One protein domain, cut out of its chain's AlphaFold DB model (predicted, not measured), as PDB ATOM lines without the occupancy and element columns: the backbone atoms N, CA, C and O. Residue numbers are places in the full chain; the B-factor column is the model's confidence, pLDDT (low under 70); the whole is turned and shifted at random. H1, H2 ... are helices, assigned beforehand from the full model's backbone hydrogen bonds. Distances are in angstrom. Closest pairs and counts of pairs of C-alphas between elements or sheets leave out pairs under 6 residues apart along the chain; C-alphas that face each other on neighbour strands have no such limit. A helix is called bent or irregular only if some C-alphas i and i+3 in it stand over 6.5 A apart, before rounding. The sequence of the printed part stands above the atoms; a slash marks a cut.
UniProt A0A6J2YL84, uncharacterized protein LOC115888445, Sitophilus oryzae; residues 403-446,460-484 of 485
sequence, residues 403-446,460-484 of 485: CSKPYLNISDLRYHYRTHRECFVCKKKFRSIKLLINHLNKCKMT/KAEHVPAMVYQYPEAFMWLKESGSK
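What this domain is: This is residues 403 to 446 and 460 to 484 of the 485 residues of the protein "uncharacterized protein LOC115888445" of Sitophilus oryzae (UniProt A0A6J2YL84). Two separate pieces with an open gap between them make up the model: in the larger, residues 403 to 446, the longest helix H2 and the short H1 follow one another roughly in a row, with the looped link of residues 417 to 432 between them folding back beside H2. In the smaller piece, residues 460 to 484, the short H3 and the longer H4 make a corner. The printed part has 69 residues with four named helices, in the order H1, H2, H3, H4, and no named strand; the class is all helix. The whole is extended, with a radius of gyration of the C-alphas of 19.0 A, and flat, spanning 47 by 38 by 17 A.

Where its parts are: H2, residues 433 to 446, is 20.7 A long, from C-alpha 433 at (101.546, 187.222, 125.920) to C-alpha 446 at (107.847, 168.259, 131.270). H2 is neither bent nor irregular, but only just: C-alphas 442 and 445 are 6.3 A apart. H1, residues 410 to 416, is 9.7 A long. H3, residues 465 to 470, measures 8.6 A, and H4, residues 472 to 482, 15.4 A, ending at C-alpha 482 at (118.302, 210.611, 136.510).

How they stand to each other: H2 is apart from H1, H3 and H4. H1 is also apart from H3 and H4. H3 and H4 are close but not clearly touching; their closest C-alphas, of Val 468 and Phe 475, are 6.5 A apart. They run opposite ways at a steep tilt of 69 degrees, only just short of about perpendicular. Every O i to N i+4 pair is within hydrogen-bond range in H1, H3 and H4; in H2, 6 of 10 are.

The domain as a whole: The C-alphas farthest apart, of Thr 446 and Lys 484, are 49.1 A apart. Residues 447 to 459 are not printed, and C-alphas 446 and 460 are 31.2 A apart across this cut. The link from H1 to H2 is long, that from H3 to H4 tight. Residues 469 to 474, of which 472 to 474 belong to H4, stand free. The mean pLDDT of the printed part is 78.9; it is under 70 at residues 444 to 446, 460 to 462, 466 to 467, 474 and 481 to 484.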
ATOM      1  N   CYS A 403     115.047 190.209 121.815       84.38
ATOM      2  CA  CYS A 403     116.157 189.650 121.028       84.38
ATOM      3  C   CYS A 403     117.007 190.689 120.271       84.38
ATOM      4  O   CYS A 403     117.670 190.337 119.297       84.38
ATOM      5  N   SER A 404     116.933 191.964 120.660       88.38
ATOM      6  CA  SER A 404     117.738 193.099 120.167       88.38
ATOM      7  C   SER A 404     117.754 193.344 118.652       88.38
ATOM      8  O   SER A 404     118.541 194.153 118.169       88.38
ATOM      9  N   LYS A 405     116.871 192.695 117.882       85.94
ATOM     10  CA  LYS A 405     116.771 192.909 116.434       85.94
ATOM     11  C   LYS A 405     116.257 194.325 116.131       85.94
ATOM     12  O   LYS A 405     115.261 194.723 116.747       85.94
ATOM     13  N   PRO A 406     116.897 195.065 115.206       85.56
ATOM     14  CA  PRO A 406     116.437 196.377 114.770       85.56
ATOM     15  C   PRO A 406     115.301 196.267 113.751       85.56
ATOM     16  O   PRO A 406     115.290 195.374 112.903       85.56
ATOM     17  N   TYR A 407     114.375 197.219 113.814       89.81
ATOM     18  CA  TYR A 407     113.264 197.386 112.884       89.81
ATOM     19  C   TYR A 407     113.171 198.845 112.455       89.81
ATOM     20  O   TYR A 407     113.328 199.748 113.275       89.81
ATOM     21  N   LEU A 408     112.906 199.076 111.169       87.38
ATOM     22  CA  LEU A 408     112.817 200.432 110.624       87.38
ATOM     23  C   LEU A 408     111.527 201.128 111.082       87.38
ATOM     24  O   LEU A 408     111.544 202.320 111.364       87.38
ATOM     25  N   ASN A 409     110.433 200.370 111.239       87.31
ATOM     26  CA  ASN A 409     109.147 200.886 111.701       87.31
ATOM     27  C   ASN A 409     108.661 200.179 112.976       87.31
ATOM     28  O   ASN A 409     108.809 198.965 113.148       87.31
ATOM     29  N   ILE A 410     107.935 200.919 113.820       87.62
ATOM     30  CA  ILE A 410     107.229 200.374 114.993       87.62
ATOM     31  C   ILE A 410     106.213 199.290 114.576       87.62
ATOM     32  O   ILE A 410     105.987 198.333 115.318       87.62
ATOM     33  N   SER A 411     105.624 199.392 113.379       88.88
ATOM     34  CA  SER A 411     104.721 198.378 112.811       88.88
ATOM     35  C   SER A 411     105.403 197.023 112.601       88.88
ATOM     36  O   SER A 411     104.831 195.991 112.960       88.88
ATOM     37  N   ASP A 412     106.642 197.018 112.107       88.75
ATOM     38  CA  ASP A 412     107.409 195.793 111.861       88.75
ATOM     39  C   ASP A 412     107.836 195.156 113.185       88.75
ATOM     40  O   ASP A 412     107.705 193.945 113.371       88.75
ATOM     41  N   LEU A 413     108.227 195.982 114.161       90.62
ATOM     42  CA  LEU A 413     108.486 195.548 115.532       90.62
ATOM     43  C   LEU A 413     107.225 194.952 116.197       90.62
ATOM     44  O   LEU A 413     107.289 193.893 116.824       90.62
ATOM     45  N   ARG A 414     106.045 195.568 116.018       87.19
ATOM     46  CA  ARG A 414     104.748 195.030 116.488       87.19
ATOM     47  C   ARG A 414     104.390 193.700 115.814       87.19
ATOM     48  O   ARG A 414     103.822 192.826 116.475       87.19
ATOM     49  N   TYR A 415     104.716 193.525 114.532       87.00
ATOM     50  CA  TYR A 415     104.568 192.243 113.842       87.00
ATOM     51  C   TYR A 415     105.559 191.205 114.385       87.00
ATOM     52  O   TYR A 415     105.160 190.088 114.711       87.00
ATOM     53  N   HIS A 416     106.823 191.579 114.585       87.12
ATOM     54  CA  HIS A 416     107.851 190.718 115.166       87.12
ATOM     55  C   HIS A 416     107.514 190.256 116.594       87.12
ATOM     56  O   HIS A 416     107.686 189.080 116.904       87.12
ATOM     57  N   TYR A 417     106.891 191.087 117.439       83.25
ATOM     58  CA  TYR A 417     106.360 190.644 118.740       83.25
ATOM     59  C   TYR A 417     105.270 189.552 118.650       83.25
ATOM     60  O   TYR A 417     104.797 189.072 119.683       83.25
ATOM     61  N   ARG A 418     104.852 189.117 117.451       84.62
ATOM     62  CA  ARG A 418     104.055 187.896 117.240       84.62
ATOM     63  C   ARG A 418     104.921 186.630 117.189       84.62
ATOM     64  O   ARG A 418     104.442 185.588 117.624       84.62
ATOM     65  N   THR A 419     106.182 186.696 116.742       81.88
ATOM     66  CA  THR A 419     107.103 185.536 116.758       81.88
ATOM     67  C   THR A 419     107.495 185.151 118.182       81.88
ATOM     68  O   THR A 419     107.658 183.975 118.476       81.88
ATOM     69  N   HIS A 420     107.544 186.128 119.093       80.25
ATOM     70  CA  HIS A 420     107.753 185.905 120.531       80.25
ATOM     71  C   HIS A 420     106.518 185.361 121.269       80.25
ATOM     72  O   HIS A 420     106.573 185.167 122.477       80.25
ATOM     73  N   ARG A 421     105.396 185.084 120.581       86.06
ATOM     74  CA  ARG A 421     104.199 184.442 121.171       86.06
ATOM     75  C   ARG A 421     104.232 182.917 121.037       86.06
ATOM     76  O   ARG A 421     103.190 182.282 120.889       86.06
ATOM     77  N   GLU A 422     105.419 182.324 121.073       87.94
ATOM     78  CA  GLU A 422     105.634 180.882 120.968       87.94
ATOM     79  C   GLU A 422     106.405 180.370 122.188       87.94
ATOM     80  O   GLU A 422     107.365 180.989 122.642       87.94
ATOM     81  N   CYS A 423     105.992 179.228 122.737       86.75
ATOM     82  CA  CYS A 423     106.735 178.586 123.813       86.75
ATOM     83  C   CYS A 423     108.031 177.983 123.272       86.75
ATOM     84  O   CYS A 423     107.994 177.053 122.468       86.75
ATOM     85  N   PHE A 424     109.184 178.449 123.756       82.12
ATOM     86  CA  PHE A 424     110.474 177.921 123.314       82.12
ATOM     87  C   PHE A 424     110.651 176.421 123.607       82.12
ATOM     88  O   PHE A 424     111.333 175.756 122.830       82.12
ATOM     89  N   VAL A 425     109.997 175.902 124.660       82.88
ATOM     90  CA  VAL A 425     110.031 174.490 125.084       82.88
ATOM     91  C   VAL A 425     109.204 173.590 124.158       82.88
ATOM     92  O   VAL A 425     109.747 172.661 123.573       82.88
ATOM     93  N   CYS A 426     107.899 173.854 124.002       88.75
ATOM     94  CA  CYS A 426     106.981 172.957 123.276       88.75
ATOM     95  C   CYS A 426     106.544 173.457 121.885       88.75
ATOM     96  O   CYS A 426     105.704 172.827 121.246       88.75
ATOM     97  N   LYS A 427     107.058 174.607 121.426       86.38
ATOM     98  CA  LYS A 427     106.757 175.257 120.130       86.38
ATOM     99  C   LYS A 427     105.276 175.577 119.875       86.38
ATOM    100  O   LYS A 427     104.874 175.921 118.764       86.38
ATOM    101  N   LYS A 428     104.440 175.534 120.919       89.44
ATOM    102  CA  LYS A 428     103.036 175.962 120.856       89.44
ATOM    103  C   LYS A 428     102.949 177.484 120.721       89.44
ATOM    104  O   LYS A 428     103.600 178.212 121.471       89.44
ATOM    105  N   LYS A 429     102.118 177.956 119.788       88.06
ATOM    106  CA  LYS A 429     101.840 179.381 119.542       88.06
ATOM    107  C   LYS A 429     100.624 179.857 120.341       88.06
ATOM    108  O   LYS A 429      99.668 179.106 120.532       88.06
ATOM    109  N   PHE A 430     100.651 181.113 120.779       89.06
ATOM    110  CA  PHE A 430      99.650 181.730 121.650       89.06
ATOM    111  C   PHE A 430      99.094 183.023 121.052       89.06
ATOM    112  O   PHE A 430      99.800 183.789 120.399       89.06
ATOM    113  N   ARG A 431      97.808 183.298 121.302       86.88
ATOM    114  CA  ARG A 431      97.150 184.520 120.807       86.88
ATOM    115  C   ARG A 431      97.646 185.778 121.541       86.88
ATOM    116  O   ARG A 431      97.806 186.825 120.914       86.88
ATOM    117  N   SER A 432      97.973 185.672 122.832       84.69
ATOM    118  CA  SER A 432      98.449 186.781 123.677       84.69
ATOM    119  C   SER A 432      99.656 186.394 124.544       84.69
ATOM    120  O   SER A 432      99.895 185.216 124.811       84.69
ATOM    121  N   ILE A 433     100.399 187.403 125.013       82.31
ATOM    122  CA  ILE A 433     101.546 187.222 125.920       82.31
ATOM    123  C   ILE A 433     101.077 186.723 127.300       82.31
ATOM    124  O   ILE A 433     101.693 185.812 127.845       82.31
ATOM    125  N   LYS A 434      99.930 187.220 127.804       85.25
ATOM    126  CA  LYS A 434      99.253 186.724 129.026       85.25
ATOM    127  C   LYS A 434      99.116 185.181 128.993       85.25
ATOM    128  O   LYS A 434      99.469 184.497 129.951       85.25
ATOM    129  N   LEU A 435      98.679 184.618 127.857       89.75
ATOM    130  CA  LEU A 435      98.541 183.164 127.669       89.75
ATOM    131  C   LEU A 435      99.884 182.425 127.544       89.75
ATOM    132  O   LEU A 435      99.998 181.313 128.057       89.75
ATOM    133  N   LEU A 436     100.896 183.024 126.903       88.06
ATOM    134  CA  LEU A 436     102.238 182.438 126.837       88.06
ATOM    135  C   LEU A 436     102.872 182.334 128.232       88.06
ATOM    136  O   LEU A 436     103.390 181.275 128.563       88.06
ATOM    137  N   ILE A 437     102.802 183.380 129.061       84.38
ATOM    138  CA  ILE A 437     103.367 183.376 130.425       84.38
ATOM    139  C   ILE A 437     102.683 182.302 131.284       84.38
ATOM    140  O   ILE A 437     103.354 181.445 131.864       84.38
ATOM    141  N   ASN A 438     101.346 182.268 131.280       88.25
ATOM    142  CA  ASN A 438     100.571 181.241 131.984       88.25
ATOM    143  C   ASN A 438     100.901 179.819 131.505       88.25
ATOM    144  O   ASN A 438     100.894 178.878 132.301       88.25
ATOM    145  N   HIS A 439     101.214 179.650 130.218       88.31
ATOM    146  CA  HIS A 439     101.686 178.378 129.693       88.31
ATOM    147  C   HIS A 439     103.129 178.065 130.107       88.31
ATOM    148  O   HIS A 439     103.363 176.950 130.556       88.31
ATOM    149  N   LEU A 440     104.083 178.998 130.003       84.44
ATOM    150  CA  LEU A 440     105.488 178.787 130.383       84.44
ATOM    151  C   LEU A 440     105.614 178.346 131.846       84.44
ATOM    152  O   LEU A 440     106.366 177.420 132.142       84.44
ATOM    153  N   ASN A 441     104.806 178.926 132.736       83.88
ATOM    154  CA  ASN A 441     104.743 178.526 134.141       83.88
ATOM    155  C   ASN A 441     104.267 177.072 134.332       83.88
ATOM    156  O   ASN A 441     104.795 176.372 135.192       83.88
ATOM    157  N   LYS A 442     103.330 176.586 133.503       81.94
ATOM    158  CA  LYS A 442     102.828 175.196 133.543       81.94
ATOM    159  C   LYS A 442     103.686 174.206 132.733       81.94
ATOM    160  O   LYS A 442     103.761 173.033 133.079       81.94
ATOM    161  N   CYS A 443     104.378 174.671 131.691       84.31
ATOM    162  CA  CYS A 443     105.230 173.872 130.799       84.31
ATOM    163  C   CYS A 443     106.514 173.359 131.481       84.31
ATOM    164  O   CYS A 443     107.180 172.472 130.951       84.31
ATOM    165  N   LYS A 444     106.850 173.886 132.667       62.88
ATOM    166  CA  LYS A 444     107.967 173.413 133.503       62.88
ATOM    167  C   LYS A 444     107.826 171.944 133.935       62.88
ATOM    168  O   LYS A 444     108.838 171.308 134.184       62.88
ATOM    169  N   MET A 445     106.615 171.378 133.950       55.28
ATOM    170  CA  MET A 445     106.359 169.999 134.412       55.28
ATOM    171  C   MET A 445     106.763 168.887 133.423       55.28
ATOM    172  O   MET A 445     106.567 167.712 133.717       55.28
ATOM    173  N   THR A 446     107.328 169.228 132.259       49.53
ATOM    174  CA  THR A 446     107.847 168.259 131.270       49.53
ATOM    175  C   THR A 446     109.335 168.435 130.955       49.53
ATOM    176  O   THR A 446     109.835 167.828 130.012       49.53
ATOM    177  N   LYS A 460     115.472 196.181 138.453       60.03
ATOM    178  CA  LYS A 460     116.303 197.383 138.581       60.03
ATOM    179  C   LYS A 460     116.869 197.432 140.004       60.03
ATOM    180  O   LYS A 460     116.113 197.208 140.948       60.03
ATOM    181  N   ALA A 461     118.140 197.802 140.167       57.56
ATOM    182  CA  ALA A 461     118.809 197.810 141.475       57.56
ATOM    183  C   ALA A 461     118.050 198.608 142.562       57.56
ATOM    184  O   ALA A 461     118.085 198.234 143.729       57.56
ATOM    185  N   GLU A 462     117.294 199.640 142.165       62.16
ATOM    186  CA  GLU A 462     116.421 200.440 143.040       62.16
ATOM    187  C   GLU A 462     115.325 199.638 143.769       62.16
ATOM    188  O   GLU A 462     114.879 200.039 144.839       62.16
ATOM    189  N   HIS A 463     114.918 198.490 143.217       71.38
ATOM    190  CA  HIS A 463     113.903 197.591 143.777       71.38
ATOM    191  C   HIS A 463     114.509 196.405 144.552       71.38
ATOM    192  O   HIS A 463     113.787 195.478 144.915       71.38
ATOM    193  N   VAL A 464     115.824 196.403 144.809       76.44
ATOM    194  CA  VAL A 464     116.525 195.336 145.544       76.44
ATOM    195  C   VAL A 464     117.057 195.909 146.868       76.44
ATOM    196  O   VAL A 464     118.155 196.468 146.885       76.44
ATOM    197  N   PRO A 465     116.329 195.774 147.999       73.00
ATOM    198  CA  PRO A 465     116.669 196.467 149.248       73.00
ATOM    199  C   PRO A 465     118.088 196.196 149.765       73.00
ATOM    200  O   PRO A 465     118.725 197.099 150.300       73.00
ATOM    201  N   ALA A 466     118.615 194.987 149.549       68.12
ATOM    202  CA  ALA A 466     119.987 194.634 149.913       68.12
ATOM    203  C   ALA A 466     121.040 195.460 149.143       68.12
ATOM    204  O   ALA A 466     121.995 195.933 149.749       68.12
ATOM    205  N   MET A 467     120.840 195.700 147.839       64.81
ATOM    206  CA  MET A 467     121.734 196.550 147.038       64.81
ATOM    207  C   MET A 467     121.674 198.011 147.490       64.81
ATOM    208  O   MET A 467     122.712 198.654 147.621       64.81
ATOM    209  N   VAL A 468     120.469 198.521 147.765       76.56
ATOM    210  CA  VAL A 468     120.266 199.904 148.229       76.56
ATOM    211  C   VAL A 468     120.906 200.128 149.607       76.56
ATOM    212  O   VAL A 468     121.509 201.174 149.832       76.56
ATOM    213  N   TYR A 469     120.834 199.141 150.507       79.62
ATOM    214  CA  TYR A 469     121.489 199.198 151.817       79.62
ATOM    215  C   TYR A 469     123.019 199.071 151.729       79.62
ATOM    216  O   TYR A 469     123.733 199.737 152.475       79.62
ATOM    217  N   GLN A 470     123.533 198.234 150.822       73.69
ATOM    218  CA  GLN A 470     124.970 197.964 150.707       73.69
ATOM    219  C   GLN A 470     125.737 199.025 149.894       73.69
ATOM    220  O   GLN A 470     126.937 199.190 150.104       73.69
ATOM    221  N   TYR A 471     125.063 199.769 149.004       71.75
ATOM    222  CA  TYR A 471     125.673 200.796 148.143       71.75
ATOM    223  C   TYR A 471     124.851 202.110 148.074       71.75
ATOM    224  O   TYR A 471     124.487 202.556 146.980       71.75
ATOM    225  N   PRO A 472     124.554 202.766 149.216       78.69
ATOM    226  CA  PRO A 472     123.629 203.903 149.268       78.69
ATOM    227  C   PRO A 472     124.116 205.135 148.488       78.69
ATOM    228  O   PRO A 472     123.317 205.795 147.828       78.69
ATOM    229  N   GLU A 473     125.419 205.430 148.505       74.69
ATOM    230  CA  GLU A 473     126.008 206.593 147.817       74.69
ATOM    231  C   GLU A 473     125.888 206.485 146.290       74.69
ATOM    232  O   GLU A 473     125.435 207.417 145.623       74.69
ATOM    233  N   ALA A 474     126.213 205.312 145.735       68.88
ATOM    234  CA  ALA A 474     126.037 205.028 144.312       68.88
ATOM    235  C   ALA A 474     124.560 205.118 143.899       68.88
ATOM    236  O   ALA A 474     124.244 205.569 142.796       68.88
ATOM    237  N   PHE A 475     123.646 204.725 144.794       77.56
ATOM    238  CA  PHE A 475     122.220 204.814 144.526       77.56
ATOM    239  C   PHE A 475     121.688 206.260 144.560       77.56
ATOM    240  O   PHE A 475     120.902 206.643 143.692       77.56
ATOM    241  N   MET A 476     122.167 207.093 145.492       77.12
ATOM    242  CA  MET A 476     121.895 208.537 145.505       77.12
ATOM    243  C   MET A 476     122.379 209.216 144.218       77.12
ATOM    244  O   MET A 476     121.600 209.902 143.555       77.12
ATOM    245  N   TRP A 477     123.623 208.950 143.802       80.06
ATOM    246  CA  TRP A 477     124.207 209.533 142.590       80.06
ATOM    247  C   TRP A 477     123.432 209.169 141.312       80.06
ATOM    248  O   TRP A 477     123.201 210.027 140.455       80.06
ATOM    249  N   LEU A 478     122.971 207.916 141.190       70.56
ATOM    250  CA  LEU A 478     122.112 207.485 140.079       70.56
ATOM    251  C   LEU A 478     120.777 208.244 140.059       70.56
ATOM    252  O   LEU A 478     120.294 208.612 138.987       70.56
ATOM    253  N   LYS A 479     120.196 208.505 141.234       76.19
ATOM    254  CA  LYS A 479     118.919 209.211 141.385       76.19
ATOM    255  C   LYS A 479     119.039 210.690 140.998       76.19
ATOM    256  O   LYS A 479     118.223 211.183 140.227       76.19
ATOM    257  N   GLU A 480     120.098 211.363 141.447       78.50
ATOM    258  CA  GLU A 480     120.410 212.752 141.077       78.50
ATOM    259  C   GLU A 480     120.761 212.908 139.590       78.50
ATOM    260  O   GLU A 480     120.385 213.898 138.958       78.50
ATOM    261  N   SER A 481     121.445 211.917 139.010       66.56
ATOM    262  CA  SER A 481     121.778 211.884 137.580       66.56
ATOM    263  C   SER A 481     120.556 211.614 136.695       66.56
ATOM    264  O   SER A 481     120.496 212.089 135.561       66.56
ATOM    265  N   GLY A 482     119.564 210.875 137.203       55.22
ATOM    266  CA  GLY A 482     118.302 210.611 136.510       55.22
ATOM    267  C   GLY A 482     117.400 211.842 136.377       55.22
ATOM    268  O   GLY A 482     116.715 211.980 135.369       55.22
ATOM    269  N   SER A 483     117.435 212.760 137.349       49.16
ATOM    270  CA  SER A 483     116.600 213.975 137.385       49.16
ATOM    271  C   SER A 483     117.145 215.167 136.579       49.16
ATOM    272  O   SER A 483     116.653 216.282 136.739       49.16
ATOM    273  N   LYS A 484     118.161 214.963 135.730       49.28
ATOM    274  CA  LYS A 484     118.776 215.998 134.869       49.28
ATOM    275  C   LYS A 484     118.631 215.677 133.371       49.28
ATOM    276  O   LYS A 484     119.573 215.863 132.601       49.28
TER     277      LYS A 484